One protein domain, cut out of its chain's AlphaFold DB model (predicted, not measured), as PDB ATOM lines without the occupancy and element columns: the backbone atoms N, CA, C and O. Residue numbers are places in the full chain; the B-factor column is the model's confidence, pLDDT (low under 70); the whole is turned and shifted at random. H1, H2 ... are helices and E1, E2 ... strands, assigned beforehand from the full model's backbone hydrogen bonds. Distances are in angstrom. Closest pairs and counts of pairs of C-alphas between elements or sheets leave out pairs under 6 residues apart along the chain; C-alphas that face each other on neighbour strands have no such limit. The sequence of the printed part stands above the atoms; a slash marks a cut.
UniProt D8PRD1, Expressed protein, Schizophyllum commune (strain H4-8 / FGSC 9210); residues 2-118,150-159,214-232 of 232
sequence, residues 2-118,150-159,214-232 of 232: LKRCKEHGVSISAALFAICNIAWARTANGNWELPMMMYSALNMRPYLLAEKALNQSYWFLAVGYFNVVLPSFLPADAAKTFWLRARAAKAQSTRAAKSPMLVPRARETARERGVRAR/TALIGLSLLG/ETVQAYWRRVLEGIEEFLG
ATOM      1  N   LEU A   2       8.608  -1.340 -55.637       89.56
ATOM      2  CA  LEU A   2       7.850  -0.057 -55.661       89.56
ATOM      3  C   LEU A   2       6.474  -0.138 -56.346       89.56
ATOM      4  O   LEU A   2       5.500   0.418 -55.836       89.56
ATOM      5  N   LYS A   3       6.389  -0.853 -57.476       92.31
ATOM      6  CA  LYS A   3       5.125  -1.109 -58.187       92.31
ATOM      7  C   LYS A   3       4.096  -1.783 -57.268       92.31
ATOM      8  O   LYS A   3       2.987  -1.280 -57.130       92.31
ATOM      9  N   ARG A   4       4.515  -2.830 -56.551       94.62
ATOM     10  CA  ARG A   4       3.688  -3.597 -55.607       94.62
ATOM     11  C   ARG A   4       3.170  -2.734 -54.453       94.62
ATOM     12  O   ARG A   4       1.994  -2.804 -54.103       94.62
ATOM     13  N   CYS A   5       4.009  -1.850 -53.902       96.06
ATOM     14  CA  CYS A   5       3.564  -0.868 -52.905       96.06
ATOM     15  C   CYS A   5       2.489   0.073 -53.472       96.06
ATOM     16  O   CYS A   5       1.486   0.334 -52.805       96.06
ATOM     17  N   LYS A   6       2.678   0.557 -54.709       95.56
ATOM     18  CA  LYS A   6       1.731   1.455 -55.386       95.56
ATOM     19  C   LYS A   6       0.380   0.780 -55.634       95.56
ATOM     20  O   LYS A   6      -0.640   1.410 -55.373       95.56
ATOM     21  N   GLU A   7       0.373  -0.482 -56.059       96.81
ATOM     22  CA  GLU A   7      -0.844  -1.294 -56.245       96.81
ATOM     23  C   GLU A   7      -1.668  -1.410 -54.955       96.81
ATOM     24  O   GLU A   7      -2.893  -1.373 -54.990       96.81
ATOM     25  N   HIS A   8      -1.005  -1.445 -53.798       97.50
ATOM     26  CA  HIS A   8      -1.660  -1.490 -52.486       97.50
ATOM     27  C   HIS A   8      -1.894  -0.103 -51.867       97.50
ATOM     28  O   HIS A   8      -2.294   0.009 -50.703       97.50
ATOM     29  N   GLY A   9      -1.633   0.967 -52.624       97.12
ATOM     30  CA  GLY A   9      -1.852   2.344 -52.197       97.12
ATOM     31  C   GLY A   9      -0.932   2.798 -51.063       97.12
ATOM     32  O   GLY A   9      -1.312   3.692 -50.303       97.12
ATOM     33  N   VAL A  10       0.266   2.227 -50.922       97.56
ATOM     34  CA  VAL A  10       1.241   2.572 -49.871       97.56
ATOM     35  C   VAL A  10       2.600   2.976 -50.445       97.56
ATOM     36  O   VAL A  10       2.912   2.712 -51.602       97.56
ATOM     37  N   SER A  11       3.416   3.663 -49.644       95.56
ATOM     38  CA  SER A  11       4.821   3.917 -49.976       95.56
ATOM     39  C   SER A  11       5.709   2.779 -49.470       95.56
ATOM     40  O   SER A  11       5.317   2.033 -48.571       95.56
ATOM     41  N   ILE A  12       6.937   2.692 -49.990       95.94
ATOM     42  CA  ILE A  12       7.948   1.759 -49.471       95.94
ATOM     43  C   ILE A  12       8.237   2.009 -47.985       95.94
ATOM     44  O   ILE A  12       8.376   1.072 -47.211       95.94
ATOM     45  N   SER A  13       8.224   3.275 -47.558       95.88
ATOM     46  CA  SER A  13       8.388   3.666 -46.159       95.88
ATOM     47  C   SER A  13       7.308   3.049 -45.266       95.88
ATOM     48  O   SER A  13       7.608   2.475 -44.225       95.88
ATOM     49  N   ALA A  14       6.045   3.125 -45.693       97.75
ATOM     50  CA  ALA A  14       4.927   2.545 -44.957       97.75
ATOM     51  C   ALA A  14       4.984   1.007 -44.926       97.75
ATOM     52  O   ALA A  14       4.651   0.402 -43.908       97.75
ATOM     53  N   ALA A  15       5.450   0.383 -46.012       98.06
ATOM     54  CA  ALA A  15       5.718  -1.051 -46.049       98.06
ATOM     55  C   ALA A  15       6.830  -1.460 -45.066       98.06
ATOM     56  O   ALA A  15       6.670  -2.446 -44.355       98.06
ATOM     57  N   LEU A  16       7.911  -0.682 -44.951       98.00
ATOM     58  CA  LEU A  16       9.003  -0.974 -44.017       98.00
ATOM     59  C   LEU A  16       8.563  -0.919 -42.548       98.00
ATOM     60  O   LEU A  16       8.978  -1.781 -41.779       98.00
ATOM     61  N   PHE A  17       7.671   0.002 -42.157       97.88
ATOM     62  CA  PHE A  17       7.052  -0.041 -40.821       97.88
ATOM     63  C   PHE A  17       6.319  -1.365 -40.573       97.88
ATOM     64  O   PHE A  17       6.455  -1.963 -39.507       97.88
ATOM     65  N   ALA A  18       5.544  -1.836 -41.553       97.69
ATOM     66  CA  ALA A  18       4.799  -3.084 -41.427       97.69
ATOM     67  C   ALA A  18       5.722  -4.311 -41.372       97.69
ATOM     68  O   ALA A  18       5.492  -5.190 -40.546       97.69
ATOM     69  N   ILE A  19       6.787  -4.342 -42.183       97.81
ATOM     70  CA  ILE A  19       7.821  -5.389 -42.137       97.81
ATOM     71  C   ILE A  19       8.496  -5.411 -40.770       97.81
ATOM     72  O   ILE A  19       8.557  -6.467 -40.152       97.81
ATOM     73  N   CYS A  20       8.941  -4.259 -40.262       97.00
ATOM     74  CA  CYS A  20       9.577  -4.168 -38.946       97.00
ATOM     75  C   CYS A  20       8.652  -4.682 -37.841       97.00
ATOM     76  O   CYS A  20       9.093  -5.400 -36.948       97.00
ATOM     77  N   ASN A  21       7.362  -4.362 -37.922       95.62
ATOM     78  CA  ASN A  21       6.378  -4.815 -36.952       95.62
ATOM     79  C   ASN A  21       6.048  -6.311 -37.053       95.62
ATOM     80  O   ASN A  21       5.925  -6.964 -36.021       95.62
ATOM     81  N   ILE A  22       5.937  -6.880 -38.256       95.56
ATOM     82  CA  ILE A  22       5.765  -8.333 -38.426       95.56
ATOM     83  C   ILE A  22       7.024  -9.086 -37.993       95.56
ATOM     84  O   ILE A  22       6.917 -10.106 -37.318       95.56
ATOM     85  N   ALA A  23       8.208  -8.576 -38.328       95.25
ATOM     86  CA  ALA A  23       9.475  -9.151 -37.899       95.25
ATOM     87  C   ALA A  23       9.569  -9.190 -36.371       95.25
ATOM     88  O   ALA A  23       9.845 -10.243 -35.808       95.25
ATOM     89  N   TRP A  24       9.229  -8.085 -35.698       92.31
ATOM     90  CA  TRP A  24       9.181  -8.040 -34.237       92.31
ATOM     91  C   TRP A  24       8.163  -9.026 -33.657       92.31
ATOM     92  O   TRP A  24       8.492  -9.774 -32.744       92.31
ATOM     93  N   ALA A  25       6.955  -9.093 -34.224       91.69
ATOM     94  CA  ALA A  25       5.924 -10.044 -33.803       91.69
ATOM     95  C   ALA A  25       6.390 -11.509 -33.889       91.69
ATOM     96  O   ALA A  25       6.073 -12.308 -33.006       91.69
ATOM     97  N   ARG A  26       7.157 -11.846 -34.937       91.81
ATOM     98  CA  ARG A  26       7.773 -13.168 -35.142       91.81
ATOM     99  C   ARG A  26       8.948 -13.417 -34.185       91.81
ATOM    100  O   ARG A  26       9.169 -14.561 -33.807       91.81
ATOM    101  N   THR A  27       9.680 -12.378 -33.778       90.44
ATOM    102  CA  THR A  27      10.776 -12.477 -32.794       90.44
ATOM    103  C   THR A  27      10.262 -12.600 -31.358       90.44
ATOM    104  O   THR A  27      10.831 -13.345 -30.572       90.44
ATOM    105  N   ALA A  28       9.160 -11.927 -31.017       81.38
ATOM    106  CA  ALA A  28       8.598 -11.879 -29.663       81.38
ATOM    107  C   ALA A  28       7.955 -13.200 -29.181       81.38
ATOM    108  O   ALA A  28       7.449 -13.252 -28.063       81.38
ATOM    109  N   ASN A  29       7.949 -14.247 -30.016       74.12
ATOM    110  CA  ASN A  29       7.526 -15.616 -29.694       74.12
ATOM    111  C   ASN A  29       6.209 -15.724 -28.891       74.12
ATOM    112  O   ASN A  29       6.122 -16.461 -27.913       74.12
ATOM    113  N   GLY A  30       5.185 -14.958 -29.281       69.69
ATOM    114  CA  GLY A  30       3.863 -14.985 -28.642       69.69
ATOM    115  C   GLY A  30       3.645 -13.958 -27.526       69.69
ATOM    116  O   GLY A  30       2.505 -13.773 -27.106       69.69
ATOM    117  N   ASN A  31       4.677 -13.224 -27.090       76.25
ATOM    118  CA  ASN A  31       4.503 -12.091 -26.178       76.25
ATOM    119  C   ASN A  31       3.979 -10.859 -26.941       76.25
ATOM    120  O   ASN A  31       4.734  -9.993 -27.390       76.25
ATOM    121  N   TRP A  32       2.663 -10.826 -27.153       83.75
ATOM    122  CA  TRP A  32       1.976  -9.849 -28.004       83.75
ATOM    123  C   TRP A  32       1.071  -8.881 -27.239       83.75
ATOM    124  O   TRP A  32       0.259  -8.189 -27.856       83.75
ATOM    125  N   GLU A  33       1.206  -8.827 -25.913       83.38
ATOM    126  CA  GLU A  33       0.336  -8.037 -25.033       83.38
ATOM    127  C   GLU A  33       0.389  -6.535 -25.338       83.38
ATOM    128  O   GLU A  33      -0.593  -5.815 -25.160       83.38
ATOM    129  N   LEU A  34       1.528  -6.057 -25.846       85.88
ATOM    130  CA  LEU A  34       1.784  -4.643 -26.088       85.88
ATOM    131  C   LEU A  34       1.977  -4.356 -27.575       85.88
ATOM    132  O   LEU A  34       2.606  -5.152 -28.280       85.88
ATOM    133  N   PRO A  35       1.498  -3.205 -28.076       89.88
ATOM    134  CA  PRO A  35       1.787  -2.792 -29.438       89.88
ATOM    135  C   PRO A  35       3.268  -2.440 -29.594       89.88
ATOM    136  O   PRO A  35       3.929  -1.988 -28.660       89.88
ATOM    137  N   MET A  36       3.771  -2.565 -30.816       90.69
ATOM    138  CA  MET A  36       5.085  -2.049 -31.165       90.69
ATOM    139  C   MET A  36       4.966  -0.563 -31.500       90.69
ATOM    140  O   MET A  36       4.208  -0.173 -32.394       90.69
ATOM    141  N   MET A  37       5.747   0.264 -30.808       92.12
ATOM    142  CA  MET A  37       5.912   1.678 -31.127       92.12
ATOM    143  C   MET A  37       7.233   1.890 -31.862       92.12
ATOM    144  O   MET A  37       8.300   1.548 -31.364       92.12
ATOM    145  N   MET A  38       7.157   2.501 -33.036       94.56
ATOM    146  CA  MET A  38       8.311   2.905 -33.829       94.56
ATOM    147  C   MET A  38       8.307   4.422 -33.955       94.56
ATOM    148  O   MET A  38       7.269   5.002 -34.274       94.56
ATOM    149  N   TYR A  39       9.443   5.080 -33.741       93.00
ATOM    150  CA  TYR A  39       9.550   6.523 -33.971       93.00
ATOM    151  C   TYR A  39      10.189   6.807 -35.327       93.00
ATOM    152  O   TYR A  39      10.985   6.025 -35.842       93.00
ATOM    153  N   SER A  40       9.847   7.940 -35.927       94.38
ATOM    154  CA  SER A  40      10.418   8.354 -37.204       94.38
ATOM    155  C   SER A  40      10.565   9.861 -37.289       94.38
ATOM    156  O   SER A  40       9.869  10.626 -36.616       94.38
ATOM    157  N   ALA A  41      11.526  10.269 -38.107       92.06
ATOM    158  CA  ALA A  41      11.798  11.654 -38.425       92.06
ATOM    159  C   ALA A  41      10.867  12.133 -39.544       92.06
ATOM    160  O   ALA A  41      10.525  11.386 -40.460       92.06
ATOM    161  N   LEU A  42      10.497  13.408 -39.498       91.94
ATOM    162  CA  LEU A  42       9.743  14.069 -40.552       91.94
ATOM    163  C   LEU A  42      10.465  15.339 -41.010       91.94
ATOM    164  O   LEU A  42      11.033  16.075 -40.203       91.94
ATOM    165  N   ASN A  43      10.451  15.589 -42.318       89.69
ATOM    166  CA  ASN A  43      11.082  16.767 -42.899       89.69
ATOM    167  C   ASN A  43      10.242  18.017 -42.601       89.69
ATOM    168  O   ASN A  43       9.099  18.108 -43.049       89.69
ATOM    169  N   MET A  44      10.816  18.982 -41.878       91.19
ATOM    170  CA  MET A  44      10.146  20.247 -41.560       91.19
ATOM    171  C   MET A  44      10.354  21.328 -42.617       91.19
ATOM    172  O   MET A  44       9.625  22.314 -42.599       91.19
ATOM    173  N   ARG A  45      11.309  21.165 -43.543       87.19
ATOM    174  CA  ARG A  45      11.641  22.195 -44.544       87.19
ATOM    175  C   ARG A  45      10.432  22.698 -45.354       87.19
ATOM    176  O   ARG A  45      10.363  23.905 -45.547       87.19
ATOM    177  N   PRO A  46       9.452  21.860 -45.762       88.00
ATOM    178  CA  PRO A  46       8.267  22.339 -46.484       88.00
ATOM    179  C   PRO A  46       7.376  23.317 -45.703       88.00
ATOM    180  O   PRO A  46       6.524  23.959 -46.303       88.00
ATOM    181  N   TYR A  47       7.545  23.413 -44.381       87.62
ATOM    182  CA  TYR A  47       6.765  24.293 -43.501       87.62
ATOM    183  C   TYR A  47       7.529  25.554 -43.084       87.62
ATOM    184  O   TYR A  47       7.043  26.325 -42.255       87.62
ATOM    185  N   LEU A  48       8.745  25.736 -43.595       83.31
ATOM    186  CA  LEU A  48       9.573  26.903 -43.329       83.31
ATOM    187  C   LEU A  48       9.473  27.873 -44.505       83.31
ATOM    188  O   LEU A  48       9.205  27.470 -45.637       83.31
ATOM    189  N   LEU A  49       9.699  29.159 -44.233       83.94
ATOM    190  CA  LEU A  49       9.824  30.147 -45.298       83.94
ATOM    191  C   LEU A  49      10.984  29.742 -46.210       83.94
ATOM    192  O   LEU A  49      12.059  29.363 -45.740       83.94
ATOM    193  N   ALA A  50      10.739  29.780 -47.518       77.62
ATOM    194  CA  ALA A  50      11.725  29.396 -48.510       77.62
ATOM    195  C   ALA A  50      12.844  30.443 -48.560       77.62
ATOM    196  O   ALA A  50      12.771  31.420 -49.298       77.62
ATOM    197  N   GLU A  51      13.894  30.224 -47.777       82.50
ATOM    198  CA  GLU A  51      15.074  31.078 -47.763       82.50
ATOM    199  C   GLU A  51      16.222  30.381 -48.492       82.50
ATOM    200  O   GLU A  51      16.685  29.309 -48.095       82.50
ATOM    201  N   LYS A  52      16.676  30.975 -49.601       79.81
ATOM    202  CA  LYS A  52      17.691  30.373 -50.480       79.81
ATOM    203  C   LYS A  52      18.996  30.079 -49.733       79.81
ATOM    204  O   LYS A  52      19.529  28.984 -49.885       79.81
ATOM    205  N   ALA A  53      19.461  31.013 -48.900       81.12
ATOM    206  CA  ALA A  53      20.691  30.865 -48.123       81.12
ATOM    207  C   ALA A  53      20.620  29.677 -47.148       81.12
ATOM    208  O   ALA A  53      21.537  28.857 -47.098       81.12
ATOM    209  N   LEU A  54      19.498  29.519 -46.436       77.62
ATOM    210  CA  LEU A  54      19.283  28.373 -45.550       77.62
ATOM    211  C   LEU A  54      19.151  27.068 -46.339       77.62
ATOM    212  O   LEU A  54      19.778  26.073 -45.994       77.62
ATOM    213  N   ASN A  55      18.405  27.064 -47.445       72.44
ATOM    214  CA  ASN A  55      18.214  25.864 -48.264       72.44
ATOM    215  C   ASN A  55      19.513  25.325 -48.882       72.44
ATOM    216  O   ASN A  55      19.620  24.115 -49.088       72.44
ATOM    217  N   GLN A  56      20.476  26.205 -49.157       76.62
ATOM    218  CA  GLN A  56      21.803  25.858 -49.671       76.62
ATOM    219  C   GLN A  56      22.807  25.506 -48.564       76.62
ATOM    220  O   GLN A  56      23.865  24.951 -48.855       76.62
ATOM    221  N   SER A  57      22.485  25.785 -47.298       78.81
ATOM    222  CA  SER A  57      23.347  25.433 -46.177       78.81
ATOM    223  C   SER A  57      23.288  23.935 -45.883       78.81
ATOM    224  O   SER A  57      22.227  23.350 -45.642       78.81
ATOM    225  N   TYR A  58      24.467  23.320 -45.820       69.12
ATOM    226  CA  TYR A  58      24.653  21.943 -45.366       69.12
ATOM    227  C   TYR A  58      24.265  21.758 -43.886       69.12
ATOM    228  O   TYR A  58      23.951  20.645 -43.469       69.12
ATOM    229  N   TRP A  59      24.189  22.849 -43.113       68.12
ATOM    230  CA  TRP A  59      23.755  22.852 -41.714       68.12
ATOM    231  C   TRP A  59      22.242  22.997 -41.518       68.12
ATOM    232  O   TRP A  59      21.774  22.987 -40.380       68.12
ATOM    233  N   PHE A  60      21.447  23.130 -42.584       73.81
ATOM    234  CA  PHE A  60      20.012  23.384 -42.446       73.81
ATOM    235  C   PHE A  60      19.208  22.114 -42.130       73.81
ATOM    236  O   PHE A  60      18.402  21.620 -42.921       73.81
ATOM    237  N   LEU A  61      19.428  21.531 -40.956       75.81
ATOM    238  CA  LEU A  61      18.664  20.385 -40.483       75.81
ATOM    239  C   LEU A  61      17.374  20.855 -39.800       75.81
ATOM    240  O   LEU A  61      17.406  21.446 -38.724       75.81
ATOM    241  N   ALA A  62      16.226  20.545 -40.402       85.38
ATOM    242  CA  ALA A  62      14.914  20.855 -39.844       85.38
ATOM    243  C   ALA A  62      14.069  19.576 -39.790       85.38
ATOM    244  O   ALA A  62      13.516  19.135 -40.800       85.38
ATOM    245  N   VAL A  63      14.002  18.964 -38.606       87.94
ATOM    246  CA  VAL A  63      13.400  17.640 -38.404       87.94
ATOM    247  C   VAL A  63      12.423  17.662 -37.234       87.94
ATOM    248  O   VAL A  63      12.758  18.102 -36.136       87.94
ATOM    249  N   GLY A  64      11.219  17.152 -37.474       90.88
ATOM    250  CA  GLY A  64      10.244  16.805 -36.444       90.88
ATOM    251  C   GLY A  64      10.226  15.296 -36.215       90.88
ATOM    252  O   GLY A  64      10.843  14.543 -36.965       90.88
ATOM    253  N   TYR A  65       9.504  14.838 -35.196       92.00
ATOM    254  CA  TYR A  65       9.387  13.411 -34.893       92.00
ATOM    255  C   TYR A  65       7.939  13.025 -34.636       92.00
ATOM    256  O   TYR A  65       7.167  13.796 -34.061       92.00
ATOM    257  N   PHE A  66       7.589  11.814 -35.045       94.38
ATOM    258  CA  PHE A  66       6.292  11.206 -34.796       94.38
ATOM    259  C   PHE A  66       6.458   9.711 -34.535       94.38
ATOM    260  O   PHE A  66       7.512   9.140 -34.810       94.38
ATOM    261  N   ASN A  67       5.400   9.093 -34.018       95.12
ATOM    262  CA  ASN A  67       5.368   7.664 -33.751       95.12
ATOM    263  C   ASN A  67       4.379   6.976 -34.691       95.12
ATOM    264  O   ASN A  67       3.338   7.540 -35.037       95.12
ATOM    265  N   VAL A  68       4.706   5.744 -35.056       96.38
ATOM    266  CA  VAL A  68       3.809   4.770 -35.665       96.38
ATOM    267  C   VAL A  68       3.635   3.639 -34.663       96.38
ATOM    268  O   VAL A  68       4.613   3.026 -34.241       96.38
ATOM    269  N   VAL A  69       2.393   3.372 -34.277       95.50
ATOM    270  CA  VAL A  69       2.042   2.315 -33.323       95.50
ATOM    271  C   VAL A  69       1.245   1.248 -34.060       95.50
ATOM    272  O   VAL A  69       0.217   1.553 -34.669       95.50
ATOM    273  N   LEU A  70       1.727   0.007 -34.038       95.38
ATOM    274  CA  LEU A  70       1.090  -1.133 -34.700       95.38
ATOM    275  C   LEU A  70       0.906  -2.292 -33.708       95.38
ATOM    276  O   LEU A  70       1.734  -2.466 -32.815       95.38
ATOM    277  N   PRO A  71      -0.157  -3.103 -33.852       93.25
ATOM    278  CA  PRO A  71      -0.365  -4.267 -32.995       93.25
ATOM    279  C   PRO A  71       0.753  -5.303 -33.171       93.25
ATOM    280  O   PRO A  71       1.283  -5.468 -34.271       93.25
ATOM    281  N   SER A  72       1.087  -6.020 -32.099       88.62
ATOM    282  CA  SER A  72       2.151  -7.039 -32.118       88.62
ATOM    283  C   SER A  72       1.644  -8.458 -32.383       88.62
ATOM    284  O   SER A  72       2.434  -9.294 -32.798       88.62
ATOM    285  N   PHE A  73       0.346  -8.746 -32.225       88.88
ATOM    286  CA  PHE A  73      -0.207 -10.083 -32.505       88.88
ATOM    287  C   PHE A  73      -0.159 -10.422 -33.994       88.88
ATOM    288  O   PHE A  73      -0.409  -9.537 -34.800       88.88
ATOM    289  N   LEU A  74       0.112 -11.662 -34.406       89.50
ATOM    290  CA  LEU A  74       0.179 -12.022 -35.832       89.50
ATOM    291  C   LEU A  74      -0.973 -12.970 -36.221       89.50
ATOM    292  O   LEU A  74      -0.937 -14.139 -35.846       89.50
ATOM    293  N   PRO A  75      -1.996 -12.498 -36.964       88.81
ATOM    294  CA  PRO A  75      -3.035 -13.365 -37.518       88.81
ATOM    295  C   PRO A  75      -2.472 -14.384 -38.517       88.81
ATOM    296  O   PRO A  75      -1.412 -14.159 -39.099       88.81
ATOM    297  N   ALA A  76      -3.233 -15.453 -38.779       87.88
ATOM    298  CA  ALA A  76      -2.832 -16.529 -39.694       87.88
ATOM    299  C   ALA A  76      -2.497 -16.033 -41.117       87.88
ATOM    300  O   ALA A  76      -1.536 -16.495 -41.725       87.88
ATOM    301  N   ASP A  77      -3.249 -15.058 -41.636       94.25
ATOM    302  CA  ASP A  77      -2.971 -14.441 -42.937       94.25
ATOM    303  C   ASP A  77      -1.962 -13.288 -42.789       94.25
ATOM    304  O   ASP A  77      -2.317 -12.122 -42.558       94.25
ATOM    305  N   ALA A  78      -0.680 -13.629 -42.919       92.06
ATOM    306  CA  ALA A  78       0.422 -12.681 -42.813       92.06
ATOM    307  C   ALA A  78       0.399 -11.614 -43.923       92.06
ATOM    308  O   ALA A  78       0.682 -10.448 -43.646       92.06
ATOM    309  N   ALA A  79       0.006 -11.965 -45.152       95.50
ATOM    310  CA  ALA A  79       0.015 -11.047 -46.293       95.50
ATOM    311  C   ALA A  79      -1.075  -9.971 -46.174       95.50
ATOM    312  O   ALA A  79      -0.812  -8.774 -46.343       95.50
ATOM    313  N   LYS A  80      -2.303 -10.363 -45.820       96.25
ATOM    314  CA  LYS A  80      -3.391  -9.409 -45.559       96.25
ATOM    315  C   LYS A  80      -3.071  -8.527 -44.357       96.25
ATOM    316  O   LYS A  80      -3.305  -7.313 -44.406       96.25
ATOM    317  N   THR A  81      -2.486  -9.114 -43.312       96.62
ATOM    318  CA  THR A  81      -2.018  -8.388 -42.124       96.62
ATOM    319  C   THR A  81      -0.952  -7.357 -42.487       96.62
ATOM    320  O   THR A  81      -1.052  -6.199 -42.072       96.62
ATOM    321  N   PHE A  82       0.030  -7.738 -43.303       97.81
ATOM    322  CA  PHE A  82       1.088  -6.857 -43.787       97.81
ATOM    323  C   PHE A  82       0.519  -5.625 -44.493       97.81
ATOM    324  O   PHE A  82       0.804  -4.492 -44.092       97.81
ATOM    325  N   TRP A  83      -0.346  -5.813 -45.491       98.00
ATOM    326  CA  TRP A  83      -0.890  -4.683 -46.244       98.00
ATOM    327  C   TRP A  83      -1.824  -3.803 -45.411       98.00
ATOM    328  O   TRP A  83      -1.844  -2.581 -45.588       98.00
ATOM    329  N   LEU A  84      -2.572  -4.390 -44.471       98.00
ATOM    330  CA  LEU A  84      -3.374  -3.628 -43.514       98.00
ATOM    331  C   LEU A  84      -2.485  -2.732 -42.640       98.00
ATOM    332  O   LEU A  84      -2.753  -1.535 -42.511       98.00
ATOM    333  N   ARG A  85      -1.395  -3.281 -42.097       98.00
ATOM    334  CA  ARG A  85      -0.417  -2.543 -41.285       98.00
ATOM    335  C   ARG A  85       0.304  -1.466 -42.077       98.00
ATOM    336  O   ARG A  85       0.468  -0.360 -41.571       98.00
ATOM    337  N   ALA A  86       0.663  -1.738 -43.330       98.56
ATOM    338  CA  ALA A  86       1.285  -0.747 -44.201       98.56
ATOM    339  C   ALA A  86       0.340   0.441 -44.446       98.56
ATOM    340  O   ALA A  86       0.747   1.603 -44.358       98.56
ATOM    341  N   ARG A  87      -0.956   0.184 -44.676       98.62
ATOM    342  CA  ARG A  87      -1.965   1.251 -44.787       98.62
ATOM    343  C   ARG A  87      -2.136   2.021 -43.477       98.62
ATOM    344  O   ARG A  87      -2.196   3.250 -43.511       98.62
ATOM    345  N   ALA A  88      -2.150   1.333 -42.335       98.50
ATOM    346  CA  ALA A  88      -2.218   1.973 -41.023       98.50
ATOM    347  C   ALA A  88      -1.003   2.883 -40.766       98.50
ATOM    348  O   ALA A  88      -1.177   4.041 -40.384       98.50
ATOM    349  N   ALA A  89       0.213   2.413 -41.059       98.31
ATOM    350  CA  ALA A  89       1.438   3.202 -40.951       98.31
ATOM    351  C   ALA A  89       1.409   4.435 -41.868       98.31
ATOM    352  O   ALA A  89       1.738   5.542 -41.431       98.31
ATOM    353  N   LYS A  90       0.938   4.288 -43.117       98.19
ATOM    354  CA  LYS A  90       0.729   5.422 -44.033       98.19
ATOM    355  C   LYS A  90      -0.268   6.432 -43.466       98.19
ATOM    356  O   LYS A  90      -0.007   7.635 -43.525       98.19
ATOM    357  N   ALA A  91      -1.396   5.972 -42.929       98.56
ATOM    358  CA  ALA A  91      -2.427   6.840 -42.367       98.56
ATOM    359  C   ALA A  91      -1.912   7.617 -41.144       98.56
ATOM    360  O   ALA A  91      -2.116   8.828 -41.058       98.56
ATOM    361  N   GLN A  92      -1.193   6.952 -40.234       98.12
ATOM    362  CA  GLN A  92      -0.560   7.592 -39.075       98.12
ATOM    363  C   GLN A  92       0.495   8.621 -39.501       98.12
ATOM    364  O   GLN A  92       0.443   9.768 -39.063       98.12
ATOM    365  N   SER A  93       1.379   8.253 -40.434       97.44
ATOM    366  CA  SER A  93       2.407   9.156 -40.975       97.44
ATOM    367  C   SER A  93       1.790  10.381 -41.657       97.44
ATOM    368  O   SER A  93       2.231  11.508 -41.451       97.44
ATOM    369  N   THR A  94       0.721  10.182 -42.435       97.19
ATOM    370  CA  THR A  94       0.001  11.270 -43.115       97.19
ATOM    371  C   THR A  94      -0.651  12.211 -42.110       97.19
ATOM    372  O   THR A  94      -0.570  13.425 -42.270       97.19
ATOM    373  N   ARG A  95      -1.274  11.667 -41.058       97.62
ATOM    374  CA  ARG A  95      -1.885  12.458 -39.984       97.62
ATOM    375  C   ARG A  95      -0.844  13.286 -39.236       97.62
ATOM    376  O   ARG A  95      -1.101  14.448 -38.950       97.62
ATOM    377  N   ALA A  96       0.323  12.707 -38.956       95.81
ATOM    378  CA  ALA A  96       1.426  13.421 -38.326       95.81
ATOM    379  C   ALA A  96       1.941  14.563 -39.214       95.81
ATOM    380  O   ALA A  96       2.048  15.695 -38.751       95.81
ATOM    381  N   ALA A  97       2.192  14.284 -40.497       94.44
ATOM    382  CA  ALA A  97       2.680  15.276 -41.450       94.44
ATOM    383  C   ALA A  97       1.669  16.408 -41.697       94.44
ATOM    384  O   ALA A  97       2.061  17.561 -41.785       94.44
ATOM    385  N   LYS A  98       0.372  16.103 -41.779       95.50
ATOM    386  CA  LYS A  98      -0.682  17.095 -42.058       95.50
ATOM    387  C   LYS A  98      -1.289  17.726 -40.804       95.50
ATOM    388  O   LYS A  98      -2.295  18.423 -40.902       95.50
ATOM    389  N   SER A  99      -0.734  17.455 -39.625       95.81
ATOM    390  CA  SER A  99      -1.283  17.984 -38.380       95.81
ATOM    391  C   SER A  99      -1.108  19.507 -38.315       95.81
ATOM    392  O   SER A  99       0.016  19.982 -38.496       95.81
ATOM    393  N   PRO A 100      -2.150  20.283 -37.960       94.62
ATOM    394  CA  PRO A 100      -2.000  21.719 -37.712       94.62
ATOM    395  C   PRO A 100      -1.055  22.001 -36.532       94.62
ATOM    396  O   PRO A 100      -0.437  23.060 -36.456       94.62
ATOM    397  N   MET A 101      -0.874  21.022 -35.640       94.25
ATOM    398  CA  MET A 101       0.028  21.119 -34.494       94.25
ATOM    399  C   MET A 101       1.484  20.792 -34.835       94.25
ATOM    400  O   MET A 101       2.337  20.843 -33.949       94.25
ATOM    401  N   LEU A 102       1.803  20.443 -36.085       93.31
ATOM    402  CA  LEU A 102       3.143  19.989 -36.440       93.31
ATOM    403  C   LEU A 102       4.206  21.075 -36.217       93.31
ATOM    404  O   LEU A 102       5.206  20.834 -35.540       93.31
ATOM    405  N   VAL A 103       3.979  22.269 -36.764       92.31
ATOM    406  CA  VAL A 103       4.902  23.408 -36.644       92.31
ATOM    407  C   VAL A 103       5.076  23.867 -35.193       92.31
ATOM    408  O   VAL A 103       6.225  23.926 -34.748       92.31
ATOM    409  N   PRO A 104       4.012  24.165 -34.415       93.50
ATOM    410  CA  PRO A 104       4.187  24.587 -33.025       93.50
ATOM    411  C   PRO A 104       4.858  23.502 -32.174       93.50
ATOM    412  O   PRO A 104       5.765  23.815 -31.405       93.50
ATOM    413  N   ARG A 105       4.521  22.218 -32.374       92.38
ATOM    414  CA  ARG A 105       5.193  21.108 -31.683       92.38
ATOM    415  C   ARG A 105       6.686  21.051 -32.007       92.38
ATOM    416  O   ARG A 105       7.498  20.882 -31.102       92.38
ATOM    417  N   ALA A 106       7.057  21.191 -33.281       92.00
ATOM    418  CA  ALA A 106       8.457  21.188 -33.691       92.00
ATOM    419  C   ALA A 106       9.236  22.360 -33.074       92.00
ATOM    420  O   ALA A 106      10.359  22.158 -32.617       92.00
ATOM    421  N   ARG A 107       8.633  23.556 -33.003       90.50
ATOM    422  CA  ARG A 107       9.229  24.729 -32.341       90.50
ATOM    423  C   ARG A 107       9.470  24.481 -30.856       90.50
ATOM    424  O   ARG A 107      10.571  24.742 -30.382       90.50
ATOM    425  N   GLU A 108       8.486  23.929 -30.154       93.19
ATOM    426  CA  GLU A 108       8.619  23.662 -28.721       93.19
ATOM    427  C   GLU A 108       9.685  22.597 -28.440       93.19
ATOM    428  O   GLU A 108      10.593  22.800 -27.637       93.19
ATOM    429  N   THR A 109       9.681  21.503 -29.207       89.69
ATOM    430  CA  THR A 109      10.726  20.474 -29.098       89.69
ATOM    431  C   THR A 109      12.115  21.029 -29.445       89.69
ATOM    432  O   THR A 109      13.108  20.647 -28.823       89.69
ATOM    433  N   ALA A 110      12.220  21.928 -30.428       88.75
ATOM    434  CA  ALA A 110      13.477  22.592 -30.767       88.75
ATOM    435  C   ALA A 110      13.957  23.519 -29.640       88.75
ATOM    436  O   ALA A 110      15.147  23.516 -29.325       88.75
ATOM    437  N   ARG A 111      13.044  24.249 -28.984       90.75
ATOM    438  CA  ARG A 111      13.337  25.081 -27.809       90.75
ATOM    439  C   ARG A 111      13.935  24.234 -26.683       90.75
ATOM    440  O   ARG A 111      15.031  24.537 -26.215       90.75
ATOM    441  N   GLU A 112      13.275  23.137 -26.314       90.31
ATOM    442  CA  GLU A 112      13.746  22.197 -25.285       90.31
ATOM    443  C   GLU A 112      15.097  21.554 -25.633       90.31
ATOM    444  O   GLU A 112      15.983  21.427 -24.784       90.31
ATOM    445  N   ARG A 113      15.279  21.121 -26.889       86.00
ATOM    446  CA  ARG A 113      16.556  20.557 -27.358       86.00
ATOM    447  C   ARG A 113      17.668  21.596 -27.341       86.00
ATOM    448  O   ARG A 113      18.776  21.262 -26.944       86.00
ATOM    449  N   GLY A 114      17.374  22.836 -27.721       88.50
ATOM    450  CA  GLY A 114      18.335  23.933 -27.698       88.50
ATOM    451  C   GLY A 114      18.800  24.273 -26.284       88.50
ATOM    452  O   GLY A 114      19.988  24.501 -26.082       88.50
ATOM    453  N   VAL A 115      17.890  24.270 -25.299       89.56
ATOM    454  CA  VAL A 115      18.252  24.465 -23.882       89.56
ATOM    455  C   VAL A 115      19.218  23.373 -23.421       89.56
ATOM    456  O   VAL A 115      20.299  23.697 -22.939       89.56
ATOM    457  N   ARG A 116      18.880  22.097 -23.653       85.19
ATOM    458  CA  ARG A 116      19.741  20.960 -23.278       85.19
ATOM    459  C   ARG A 116      21.093  20.967 -23.988       85.19
ATOM    460  O   ARG A 116      22.113  20.752 -23.353       85.19
ATOM    461  N   ALA A 117      21.115  21.242 -25.292       85.81
ATOM    462  CA  ALA A 117      22.353  21.252 -26.069       85.81
ATOM    463  C   ALA A 117      23.326  22.344 -25.601       85.81
ATOM    464  O   ALA A 117      24.520  22.095 -25.495       85.81
ATOM    465  N   ARG A 118      22.818  23.541 -25.277       87.81
ATOM    466  CA  ARG A 118      23.646  24.621 -24.716       87.81
ATOM    467  C   ARG A 118      24.157  24.300 -23.317       87.81
ATOM    468  O   ARG A 118      25.230  24.766 -22.963       87.81
ATOM    469  N   THR A 150       9.710  -2.179 -24.236       58.75
ATOM    470  CA  THR A 150      10.459  -3.258 -24.884       58.75
ATOM    471  C   THR A 150      10.964  -2.744 -26.235       58.75
ATOM    472  O   THR A 150      10.186  -2.632 -27.172       58.75
ATOM    473  N   ALA A 151      12.244  -2.364 -26.309       60.19
ATOM    474  CA  ALA A 151      12.962  -1.919 -27.513       60.19
ATOM    475  C   ALA A 151      12.276  -0.818 -28.361       60.19
ATOM    476  O   ALA A 151      11.441  -1.068 -29.228       60.19
ATOM    477  N   LEU A 152      12.719   0.430 -28.186       70.88
ATOM    478  CA  LEU A 152      12.337   1.536 -29.064       70.88
ATOM    479  C   LEU A 152      13.216   1.534 -30.329       70.88
ATOM    480  O   LEU A 152      14.367   1.974 -30.288       70.88
ATOM    481  N   ILE A 153      12.670   1.096 -31.467       89.62
ATOM    482  CA  ILE A 153      13.342   1.225 -32.768       89.62
ATOM    483  C   ILE A 153      12.914   2.504 -33.495       89.62
ATOM    484  O   ILE A 153      11.730   2.841 -33.601       89.62
ATOM    485  N   GLY A 154      13.903   3.224 -34.018       93.19
ATOM    486  CA  GLY A 154      13.699   4.323 -34.948       93.19
ATOM    487  C   GLY A 154      13.701   3.828 -36.383       93.19
ATOM    488  O   GLY A 154      14.509   2.975 -36.740       93.19
ATOM    489  N   LEU A 155      12.840   4.385 -37.229       95.12
ATOM    490  CA  LEU A 155      12.904   4.195 -38.675       95.12
ATOM    491  C   LEU A 155      13.226   5.531 -39.348       95.12
ATOM    492  O   LEU A 155      12.431   6.472 -39.317       95.12
ATOM    493  N   SER A 156      14.394   5.605 -39.979       93.31
ATOM    494  CA  SER A 156      14.855   6.740 -40.774       93.31
ATOM    495  C   SER A 156      14.687   6.434 -42.259       93.31
ATOM    496  O   SER A 156      15.455   5.683 -42.861       93.31
ATOM    497  N   LEU A 157      13.633   6.990 -42.853       93.75
ATOM    498  CA  LEU A 157      13.193   6.627 -44.196       93.75
ATOM    499  C   LEU A 157      13.465   7.789 -45.156       93.75
ATOM    500  O   LEU A 157      12.671   8.722 -45.235       93.75
ATOM    501  N   LEU A 158      14.594   7.743 -45.872       90.19
ATOM    502  CA  LEU A 158      15.076   8.883 -46.676       90.19
ATOM    503  C   LEU A 158      14.361   9.021 -48.030       90.19
ATOM    504  O   LEU A 158      14.521  10.023 -48.723       90.19
ATOM    505  N   GLY A 159      13.553   8.029 -48.409       90.56
ATOM    506  CA  GLY A 159      12.804   8.040 -49.661       90.56
ATOM    507  C   GLY A 159      13.674   7.695 -50.871       90.56
ATOM    508  O   GLY A 159      14.506   6.790 -50.805       90.56
ATOM    509  N   GLU A 214      21.715 -11.991 -30.251       93.69
ATOM    510  CA  GLU A 214      21.008 -13.073 -30.923       93.69
ATOM    511  C   GLU A 214      19.573 -12.654 -31.272       93.69
ATOM    512  O   GLU A 214      19.115 -12.899 -32.391       93.69
ATOM    513  N   THR A 215      18.898 -11.922 -30.384       91.06
ATOM    514  CA  THR A 215      17.572 -11.327 -30.589       91.06
ATOM    515  C   THR A 215      17.606 -10.307 -31.714       91.06
ATOM    516  O   THR A 215      16.748 -10.340 -32.600       91.06
ATOM    517  N   VAL A 216      18.606  -9.416 -31.731       92.88
ATOM    518  CA  VAL A 216      18.748  -8.423 -32.806       92.88
ATOM    519  C   VAL A 216      19.043  -9.100 -34.142       92.88
ATOM    520  O   VAL A 216      18.455  -8.728 -35.157       92.88
ATOM    521  N   GLN A 217      19.896 -10.125 -34.161       95.25
ATOM    522  CA  GLN A 217      20.208 -10.884 -35.375       95.25
ATOM    523  C   GLN A 217      18.998 -11.672 -35.887       95.25
ATOM    524  O   GLN A 217      18.740 -11.698 -37.093       95.25
ATOM    525  N   ALA A 218      18.219 -12.283 -34.991       95.31
ATOM    526  CA  ALA A 218      16.970 -12.945 -35.342       95.31
ATOM    527  C   ALA A 218      15.967 -11.940 -35.919       95.31
ATOM    528  O   ALA A 218      15.440 -12.160 -37.008       95.31
ATOM    529  N   TYR A 219      15.760 -10.808 -35.242       94.75
ATOM    530  CA  TYR A 219      14.924  -9.713 -35.727       94.75
ATOM    531  C   TYR A 219      15.351  -9.231 -37.116       94.75
ATOM    532  O   TYR A 219      14.523  -9.146 -38.023       94.75
ATOM    533  N   TRP A 220      16.643  -8.968 -37.311       97.06
ATOM    534  CA  TRP A 220      17.165  -8.482 -38.582       97.06
ATOM    535  C   TRP A 220      16.947  -9.480 -39.719       97.06
ATOM    536  O   TRP A 220      16.474  -9.106 -40.792       97.06
ATOM    537  N   ARG A 221      17.186 -10.769 -39.465       98.19
ATOM    538  CA  ARG A 221      16.882 -11.836 -40.422       98.19
ATOM    539  C   ARG A 221      15.401 -11.843 -40.802       98.19
ATOM    540  O   ARG A 221      15.088 -11.871 -41.987       98.19
ATOM    541  N   ARG A 222      14.493 -11.724 -39.824       97.00
ATOM    542  CA  ARG A 222      13.042 -11.636 -40.073       97.00
ATOM    543  C   ARG A 222      12.647 -10.393 -40.874       97.00
ATOM    544  O   ARG A 222      11.699 -10.460 -41.652       97.00
ATOM    545  N   VAL A 223      13.349  -9.269 -40.705       97.81
ATOM    546  CA  VAL A 223      13.142  -8.068 -41.532       97.81
ATOM    547  C   VAL A 223      13.506  -8.353 -42.988       97.81
ATOM    548  O   VAL A 223      12.714  -8.041 -43.874       97.81
ATOM    549  N   LEU A 224      14.663  -8.971 -43.239       98.12
ATOM    550  CA  LEU A 224      15.103  -9.328 -44.592       98.12
ATOM    551  C   LEU A 224      14.168 -10.353 -45.250       98.12
ATOM    552  O   LEU A 224      13.742 -10.141 -46.382       98.12
ATOM    553  N   GLU A 225      13.777 -11.399 -44.517       97.88
ATOM    554  CA  GLU A 225      12.767 -12.374 -44.955       97.88
ATOM    555  C   GLU A 225      11.445 -11.683 -45.318       97.88
ATOM    556  O   GLU A 225      10.867 -11.967 -46.360       97.88
ATOM    557  N   GLY A 226      10.985 -10.728 -44.501       97.56
ATOM    558  CA  GLY A 226       9.757  -9.979 -44.768       97.56
ATOM    559  C   GLY A 226       9.844  -9.061 -45.994       97.56
ATOM    560  O   GLY A 226       8.838  -8.852 -46.672       97.56
ATOM    561  N   ILE A 227      11.022  -8.510 -46.307       97.50
ATOM    562  CA  ILE A 227      11.226  -7.747 -47.549       97.50
ATOM    563  C   ILE A 227      11.024  -8.665 -48.754       97.50
ATOM    564  O   ILE A 227      10.280  -8.298 -49.662       97.50
ATOM    565  N   GLU A 228      11.636  -9.846 -48.746       96.94
ATOM    566  CA  GLU A 228      11.492 -10.813 -49.834       96.94
ATOM    567  C   GLU A 228      10.047 -11.325 -49.940       96.94
ATOM    568  O   GLU A 228       9.419 -11.206 -50.988       96.94
ATOM    569  N   GLU A 229       9.467 -11.782 -48.826       96.75
ATOM    570  CA  GLU A 229       8.108 -12.340 -48.754       96.75
ATOM    571  C   GLU A 229       7.042 -11.364 -49.288       96.75
ATOM    572  O   GLU A 229       6.156 -11.739 -50.062       96.75
ATOM    573  N   PHE A 230       7.107 -10.094 -48.876       96.44
ATOM    574  CA  PHE A 230       6.027  -9.142 -49.135       96.44
ATOM    575  C   PHE A 230       6.288  -8.175 -50.291       96.44
ATOM    576  O   PHE A 230       5.329  -7.625 -50.848       96.44
ATOM    577  N   LEU A 231       7.552  -7.916 -50.635       94.75
ATOM    578  CA  LEU A 231       7.931  -6.911 -51.632       94.75
ATOM    579  C   LEU A 231       8.701  -7.471 -52.829       94.75
ATOM    580  O   LEU A 231       8.750  -6.751 -53.846       94.75
ATOM    581  N   GLY A 232       9.268  -8.677 -52.692       87.31
ATOM    582  CA  GLY A 232       9.839  -9.474 -53.780       87.31
ATOM    583  C   GLY A 232       8.906  -9.581 -54.972       87.31
ATOM    584  O   GLY A 232       7.663  -9.515 -54.779       87.31
TER     585      GLY A 232
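What this domain is: This is residues 2 to 118, 150 to 159 and 214 to 232 of the 232 residues of the protein "Expressed protein" of Schizophyllum commune (strain H4-8 / FGSC 9210) (UniProt D8PRD1). A narrow, strongly twisted sheet of three strands is covered by two crossing helices, H2 and H4, while H6 crosses H2 off the sheet. H1 makes a corner with H2, H3 lies in the loop between E1 and E2, and residues 111 to 118 of H5 stick out. The 146 printed residues hold H1 H2 E1 H3 E2 H4 H5 E3 H6, of mixed class, with a mixed sheet E2 E1 E3. The whole is only just compact, close to loose, with a radius of gyration of the C-alphas of 17.4 A and spans of 51 by 35 by 27 A.

How they stand to each other: H1, residues 2 to 7, and H2, residues 12 to 27, only just touch, only at the corner, with 3 pairs of C-alphas within 8 A; the closest are those of Cys 5 and Ile 12, 6.2 A. E1, residues 36 to 43, is antiparallel to E2, residues 63 to 70, with N 38 and O 68 2.9 A apart, and parallel to E3, residues 153 to 159, with N 155 and O 39 2.8 A apart. H3, residues 52 to 56, is not on the sheet. H2 and H4, residues 78 to 97, are on one face of the sheet, two layers, at heights of 8.6 A and 5.3 A; they touch at a steep tilt of 54 degrees, closest at the C-alphas of Ala 15 and Ala 86, 4.8 A. H5, residues 102 to 118, only grazes the sheet with residues 102 to 110. H6, residues 214 to 231, touches the hub H2, closest at the C-alphas of Ala 23 and Arg 222, 4.9 A. In the six helices every O i to N i+4 pair is within hydrogen-bond range.

Where its parts are: H1 begins at C-alpha 2 (7.850, -0.057, -55.661). H4 is 28.1 A long, H6 25.3 A, H5 24.1 A and E1 23.0 A. H6 ends at C-alpha 231 (7.931, -6.911, -51.632).

The domain as a whole: Residues 119 to 149 and 160 to 213 are not printed, with C-alpha gaps of 30.8 A and 29.4 A. Residues 30, 58 to 59 and 150 to 151 are under pLDDT 70.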